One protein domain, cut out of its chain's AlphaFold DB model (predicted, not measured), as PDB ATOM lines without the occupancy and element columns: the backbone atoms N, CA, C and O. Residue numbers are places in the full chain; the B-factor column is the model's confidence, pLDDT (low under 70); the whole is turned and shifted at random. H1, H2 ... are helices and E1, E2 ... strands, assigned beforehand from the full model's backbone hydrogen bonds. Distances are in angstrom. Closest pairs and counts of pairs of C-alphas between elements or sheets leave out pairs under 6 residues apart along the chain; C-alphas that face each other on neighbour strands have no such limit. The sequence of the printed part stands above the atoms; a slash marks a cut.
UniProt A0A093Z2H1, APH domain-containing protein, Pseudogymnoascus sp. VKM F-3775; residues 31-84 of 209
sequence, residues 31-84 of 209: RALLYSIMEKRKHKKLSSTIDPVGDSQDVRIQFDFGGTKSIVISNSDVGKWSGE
ATOM      1  N   ARG A  31     135.543 216.464 241.965       83.88
ATOM      2  CA  ARG A  31     134.899 215.355 242.687       83.88
ATOM      3  C   ARG A  31     133.569 215.807 243.271       83.88
ATOM      4  O   ARG A  31     132.560 215.133 243.068       83.88
ATOM      5  N   ALA A  32     133.546 216.960 243.930       86.06
ATOM      6  CA  ALA A  32     132.331 217.568 244.448       86.06
ATOM      7  C   ALA A  32     131.283 217.747 243.335       86.06
ATOM      8  O   ALA A  32     130.097 217.483 243.551       86.06
ATOM      9  N   LEU A  33     131.716 218.120 242.122       87.62
ATOM     10  CA  LEU A  33     130.822 218.235 240.969       87.62
ATOM     11  C   LEU A  33     130.214 216.890 240.558       87.62
ATOM     12  O   LEU A  33     129.001 216.819 240.343       87.62
ATOM     13  N   LEU A  34     131.016 215.823 240.480       85.12
ATOM     14  CA  LEU A  34     130.513 214.477 240.181       85.12
ATOM     15  C   LEU A  34     129.446 214.038 241.187       85.12
ATOM     16  O   LEU A  34     128.365 213.604 240.782       85.12
ATOM     17  N   TYR A  35     129.727 214.195 242.484       85.38
ATOM     18  CA  TYR A  35     128.769 213.870 243.540       85.38
ATOM     19  C   TYR A  35     127.475 214.669 243.374       85.38
ATOM     20  O   TYR A  35     126.392 214.088 243.381       85.38
ATOM     21  N   SER A  36     127.568 215.978 243.129       86.94
ATOM     22  CA  SER A  36     126.388 216.827 242.952       86.94
ATOM     23  C   SER A  36     125.544 216.445 241.728       86.94
ATOM     24  O   SER A  36     124.313 216.364 241.811       86.94
ATOM     25  N   ILE A  37     126.180 216.147 240.587       83.06
ATOM     26  CA  ILE A  37     125.480 215.664 239.385       83.06
ATOM     27  C   ILE A  37     124.747 214.355 239.691       83.06
ATOM     28  O   ILE A  37     123.605 214.176 239.261       83.06
ATOM     29  N   MET A  38     125.378 213.450 240.438       77.75
ATOM     30  CA  MET A  38     124.773 212.174 240.799       77.75
ATOM     31  C   MET A  38     123.625 212.306 241.786       77.75
ATOM     32  O   MET A  38     122.572 211.736 241.514       77.75
ATOM     33  N   GLU A  39     123.764 213.084 242.863       80.44
ATOM     34  CA  GLU A  39     122.658 213.363 243.790       80.44
ATOM     35  C   GLU A  39     121.431 213.878 243.033       80.44
ATOM     36  O   GLU A  39     120.327 213.359 243.191       80.44
ATOM     37  N   LYS A  40     121.624 214.819 242.097       76.31
ATOM     38  CA  LYS A  40     120.522 215.313 241.257       76.31
ATOM     39  C   LYS A  40     119.949 214.248 240.315       76.31
ATOM     40  O   LYS A  40     118.773 214.321 239.954       76.31
ATOM     41  N   ARG A  41     120.750 213.266 239.895       70.44
ATOM     42  CA  ARG A  41     120.325 212.165 239.012       70.44
ATOM     43  C   ARG A  41     119.718 210.971 239.752       70.44
ATOM     44  O   ARG A  41     118.992 210.221 239.104       70.44
ATOM     45  N   LYS A  42     119.890 210.829 241.074       68.25
ATOM     46  CA  LYS A  42     119.240 209.767 241.875       68.25
ATOM     47  C   LYS A  42     117.719 209.747 241.708       68.25
ATOM     48  O   LYS A  42     117.104 208.687 241.699       68.25
ATOM     49  N   HIS A  43     117.112 210.912 241.489       59.94
ATOM     50  CA  HIS A  43     115.672 211.042 241.259       59.94
ATOM     51  C   HIS A  43     115.225 210.704 239.822       59.94
ATOM     52  O   HIS A  43     114.030 210.634 239.550       59.94
ATOM     53  N   LYS A  44     116.160 210.474 238.891       58.69
ATOM     54  CA  LYS A  44     115.897 210.166 237.477       58.69
ATOM     55  C   LYS A  44     116.351 208.748 237.116       58.69
ATOM     56  O   LYS A  44     117.228 208.620 236.281       58.69
ATOM     57  N   LYS A  45     115.768 207.706 237.728       57.72
ATOM     58  CA  LYS A  45     115.814 206.272 237.319       57.72
ATOM     59  C   LYS A  45     117.083 205.829 236.545       57.72
ATOM     60  O   LYS A  45     116.983 205.141 235.533       57.72
ATOM     61  N   LEU A  46     118.262 206.252 236.991       58.41
ATOM     62  CA  LEU A  46     119.557 205.932 236.400       58.41
ATOM     63  C   LEU A  46     120.257 205.053 237.423       58.41
ATOM     64  O   LEU A  46     120.519 205.475 238.546       58.41
ATOM     65  N   SER A  47     120.487 203.808 237.038       65.19
ATOM     66  CA  SER A  47     121.095 202.752 237.839       65.19
ATOM     67  C   SER A  47     122.613 202.929 237.914       65.19
ATOM     68  O   SER A  47     123.374 202.048 237.521       65.19
ATOM     69  N   SER A  48     123.064 204.100 238.364       71.69
ATOM     70  CA  SER A  48     124.484 204.396 238.534       71.69
ATOM     71  C   SER A  48     124.820 204.752 239.975       71.69
ATOM     72  O   SER A  48     124.084 205.525 240.591       71.69
ATOM     73  N   THR A  49     125.952 204.260 240.477       78.75
ATOM     74  CA  THR A  49     126.511 204.605 241.796       78.75
ATOM     75  C   THR A  49     127.925 205.161 241.654       78.75
ATOM     76  O   THR A  49     128.623 204.851 240.689       78.75
ATOM     77  N   ILE A  50     128.336 206.010 242.599       78.81
ATOM     78  CA  ILE A  50     129.721 206.454 242.750       78.81
ATOM     79  C   ILE A  50     130.232 205.978 244.099       78.81
ATOM     80  O   ILE A  50     129.596 206.249 245.116       78.81
ATOM     81  N   ASP A  51     131.401 205.345 244.087       83.31
ATOM     82  CA  ASP A  51     132.095 204.893 245.286       83.31
ATOM     83  C   ASP A  51     133.553 205.385 245.265       83.31
ATOM     84  O   ASP A  51     134.198 205.346 244.208       83.31
ATOM     85  N   PRO A  52     134.113 205.827 246.403       82.19
ATOM     86  CA  PRO A  52     135.550 206.046 246.512       82.19
ATOM     87  C   PRO A  52     136.305 204.718 246.351       82.19
ATOM     88  O   PRO A  52     135.858 203.667 246.820       82.19
ATOM     89  N   VAL A  53     137.467 204.750 245.697       84.75
ATOM     90  CA  VAL A  53     138.327 203.565 245.555       84.75
ATOM     91  C   VAL A  53     139.372 203.558 246.667       84.75
ATOM     92  O   VAL A  53     140.448 204.128 246.529       84.75
ATOM     93  N   GLY A  54     139.051 202.904 247.783       80.38
ATOM     94  CA  GLY A  54     139.952 202.841 248.940       80.38
ATOM     95  C   GLY A  54     140.389 204.237 249.401       80.38
ATOM     96  O   GLY A  54     139.574 205.157 249.445       80.38
ATOM     97  N   ASP A  55     141.683 204.397 249.685       79.94
ATOM     98  CA  ASP A  55     142.258 205.656 250.178       79.94
ATOM     99  C   ASP A  55     142.831 206.557 249.063       79.94
ATOM    100  O   ASP A  55     143.309 207.658 249.340       79.94
ATOM    101  N   SER A  56     142.798 206.129 247.791       73.25
ATOM    102  CA  SER A  56     143.508 206.803 246.686       73.25
ATOM    103  C   SER A  56     142.835 208.081 246.177       73.25
ATOM    104  O   SER A  56     143.347 208.723 245.262       73.25
ATOM    105  N   GLN A  57     141.699 208.476 246.765       79.56
ATOM    106  CA  GLN A  57     140.847 209.574 246.293       79.56
ATOM    107  C   GLN A  57     140.297 209.391 244.862       79.56
ATOM    108  O   GLN A  57     139.645 210.303 244.345       79.56
ATOM    109  N   ASP A  58     140.513 208.234 244.233       87.06
ATOM    110  CA  ASP A  58     139.922 207.891 242.941       87.06
ATOM    111  C   ASP A  58     138.422 207.604 243.098       87.06
ATOM    112  O   ASP A  58     137.937 207.224 244.170       87.06
ATOM    113  N   VAL A  59     137.680 207.756 242.002       85.81
ATOM    114  CA  VAL A  59     136.224 207.605 241.984       85.81
ATOM    115  C   VAL A  59     135.823 206.491 241.031       85.81
ATOM    116  O   VAL A  59     136.130 206.539 239.842       85.81
ATOM    117  N   ARG A  60     135.089 205.493 241.523       87.75
ATOM    118  CA  ARG A  60     134.472 204.458 240.691       87.75
ATOM    119  C   ARG A  60     133.034 204.839 240.393       87.75
ATOM    120  O   ARG A  60     132.235 204.939 241.314       87.75
ATOM    121  N   ILE A  61     132.694 204.972 239.117       86.50
ATOM    122  CA  ILE A  61     131.308 205.074 238.659       86.50
ATOM    123  C   ILE A  61     130.872 203.686 238.201       86.50
ATOM    124  O   ILE A  61     131.461 203.128 237.274       86.50
ATOM    125  N   GLN A  62     129.847 203.126 238.833       84.75
ATOM    126  CA  GLN A  62     129.214 201.876 238.418       84.75
ATOM    127  C   GLN A  62     127.899 202.180 237.712       84.75
ATOM    128  O   GLN A  62     127.225 203.151 238.051       84.75
ATOM    129  N   PHE A  63     127.536 201.367 236.727       83.50
ATOM    130  CA  PHE A  63     126.288 201.482 235.984       83.50
ATOM    131  C   PHE A  63     125.734 200.095 235.652       83.50
ATOM    132  O   PHE A  63     126.471 199.204 235.225       83.50
ATOM    133  N   ASP A  64     124.427 199.925 235.845       72.75
ATOM    134  CA  ASP A  64     123.709 198.686 235.546       72.75
ATOM    135  C   ASP A  64     122.868 198.866 234.280       72.75
ATOM    136  O   ASP A  64     121.759 199.407 234.303       72.75
ATOM    137  N   PHE A  65     123.445 198.458 233.150       67.06
ATOM    138  CA  PHE A  65     122.774 198.454 231.854       67.06
ATOM    139  C   PHE A  65     123.027 197.114 231.158       67.06
ATOM    140  O   PHE A  65     123.981 196.963 230.392       67.06
ATOM    141  N   GLY A  66     122.186 196.121 231.468       64.00
ATOM    142  CA  GLY A  66     122.317 194.758 230.936       64.00
ATOM    143  C   GLY A  66     123.545 194.006 231.466       64.00
ATOM    144  O   GLY A  66     124.064 193.129 230.779       64.00
ATOM    145  N   GLY A  67     124.029 194.385 232.656       70.06
ATOM    146  CA  GLY A  67     125.241 193.878 233.298       70.06
ATOM    147  C   GLY A  67     126.001 195.000 234.012       70.06
ATOM    148  O   GLY A  67     126.112 196.110 233.485       70.06
ATOM    149  N   THR A  68     126.537 194.711 235.202       76.69
ATOM    150  CA  THR A  68     127.317 195.674 235.989       76.69
ATOM    151  C   THR A  68     128.601 196.033 235.253       76.69
ATOM    152  O   THR A  68     129.478 195.192 235.050       76.69
ATOM    153  N   LYS A  69     128.725 197.300 234.873       83.00
ATOM    154  CA  LYS A  69     129.944 197.876 234.309       83.00
ATOM    155  C   LYS A  69     130.425 198.999 235.215       83.00
ATOM    156  O   LYS A  69     129.631 199.662 235.877       83.00
ATOM    157  N   SER A  70     131.735 199.206 235.255       86.81
ATOM    158  CA  SER A  70     132.331 200.269 236.059       86.81
ATOM    159  C   SER A  70     133.461 200.956 235.320       86.81
ATOM    160  O   SER A  70     134.242 200.299 234.635       86.81
ATOM    161  N   ILE A  71     133.583 202.260 235.531       88.31
ATOM    162  CA  ILE A  71     134.746 203.056 235.149       88.31
ATOM    163  C   ILE A  71     135.380 203.629 236.414       88.31
ATOM    164  O   ILE A  71     134.674 204.009 237.347       88.31
ATOM    165  N   VAL A  72     136.709 203.667 236.459       88.56
ATOM    166  CA  VAL A  72     137.456 204.336 237.526       88.56
ATOM    167  C   VAL A  72     138.058 205.604 236.947       88.56
ATOM    168  O   VAL A  72     138.747 205.557 235.931       88.56
ATOM    169  N   ILE A  73     137.769 206.726 237.590       87.00
ATOM    170  CA  ILE A  73     138.351 208.029 237.302       87.00
ATOM    171  C   ILE A  73     139.433 208.256 238.348       87.00
ATOM    172  O   ILE A  73     139.133 208.321 239.545       87.00
ATOM    173  N   SER A  74     140.685 208.349 237.904       88.12
ATOM    174  CA  SER A  74     141.793 208.586 238.822       88.12
ATOM    175  C   SER A  74     141.748 210.013 239.374       88.12
ATOM    176  O   SER A  74     141.337 210.953 238.689       88.12
ATOM    177  N   ASN A  75     142.231 210.209 240.596       85.00
ATOM    178  CA  ASN A  75     142.383 211.521 241.209       85.00
ATOM    179  C   ASN A  75     143.294 212.425 240.362       85.00
ATOM    180  O   ASN A  75     143.054 213.625 240.247       85.00
ATOM    181  N   SER A  76     144.303 211.839 239.708       84.31
ATOM    182  CA  SER A  76     145.172 212.568 238.781       84.31
ATOM    183  C   SER A  76     144.422 213.120 237.568       84.31
ATOM    184  O   SER A  76     144.766 214.194 237.083       84.31
ATOM    185  N   ASP A  77     143.378 212.429 237.098       83.38
ATOM    186  CA  ASP A  77     142.560 212.897 235.981       83.38
ATOM    187  C   ASP A  77     141.596 213.984 236.434       83.38
ATOM    188  O   ASP A  77     141.496 215.008 235.764       83.38
ATOM    189  N   VAL A  78     140.987 213.837 237.616       80.50
ATOM    190  CA  VAL A  78     140.187 214.912 238.229       80.50
ATOM    191  C   VAL A  78     141.030 216.172 238.448       80.50
ATOM    192  O   VAL A  78     140.548 217.281 238.244       80.50
ATOM    193  N   GLY A  79     142.302 216.029 238.826       77.06
ATOM    194  CA  GLY A  79     143.213 217.160 239.004       77.06
ATOM    195  C   GLY A  79     143.474 217.964 237.724       77.06
ATOM    196  O   GLY A  79     143.735 219.161 237.810       77.06
ATOM    197  N   LYS A  80     143.360 217.343 236.539       81.25
ATOM    198  CA  LYS A  80     143.538 218.016 235.237       81.25
ATOM    199  C   LYS A  80     142.322 218.851 234.835       81.25
ATOM    200  O   LYS A  80     142.445 219.759 234.020       81.25
ATOM    201  N   TRP A  81     141.160 218.580 235.426       79.25
ATOM    202  CA  TRP A  81     139.892 219.183 235.027       79.25
ATOM    203  C   TRP A  81     139.847 220.697 235.201       79.25
ATOM    204  O   TRP A  81     139.249 221.375 234.376       79.25
ATOM    205  N   SER A  82     140.516 221.257 236.208       72.38
ATOM    206  CA  SER A  82     140.587 222.717 236.374       72.38
ATOM    207  C   SER A  82     141.114 223.427 235.118       72.38
ATOM    208  O   SER A  82     140.659 224.521 234.804       72.38
ATOM    209  N   GLY A  83     142.016 222.785 234.365       74.38
ATOM    210  CA  GLY A  83     142.563 223.292 233.103       74.38
ATOM    211  C   GLY A  83     141.668 223.115 231.878       74.38
ATOM    212  O   GLY A  83     141.922 223.731 230.850       74.38
ATOM    213  N   GLU A  84     140.638 222.276 231.967       79.56
ATOM    214  CA  GLU A  84     139.801 221.874 230.828       79.56
ATOM    215  C   GLU A  84     138.378 222.438 230.902       79.56
ATOM    216  O   GLU A  84     137.609 222.338 229.946       79.56
TER     217      GLU A  84
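This is residues 31 to 84 of the 209 residues of the protein "APH domain-containing protein" of Pseudogymnoascus sp. VKM F-3775 (UniProt A0A093Z2H1). Helix H1 covers one face of a three-stranded sheet, making two layers, and short helix H2 follows beyond the end of E3. The 54 printed residues run H1, E1, E2, E3, H2, mixed in class; E1-E2-E3 is an antiparallel meander, each strand beside the one before. It is only just compact, close to loose: radius of gyration of the C-alphas 11.9 A, spans 32 by 21 by 20 A.

Find C-alpha 31 at (134.899, 215.355, 242.687); H1 runs 16.6 A to residue 42. Next come E1, residues 48 to 52, 13.7 A; E2, 59 to 64, 16.7 A; E3, 68 to 73, 16.6 A; H2, 75 to 83, 14.3 A, ending at (142.563, 223.292, 233.103).

H1 is on the sheet, over E1 and E2, height 9.7 A; closest C-alphas to E1 are Tyr 35 and Ile 50, 7.5 A. In hairpin E1-E2 see N 51 and O 60, 2.9 A; in E2-E3, N 61 and O 71, 2.8 A. H1 has every O i to N i+4 pair within hydrogen-bond range; H2 2 of 5, and 4 of 6 i+3 pairs. H2 is not on the sheet.

No cut, no long link; residues 42 to 47 and 65 to 66 are under pLDDT 70.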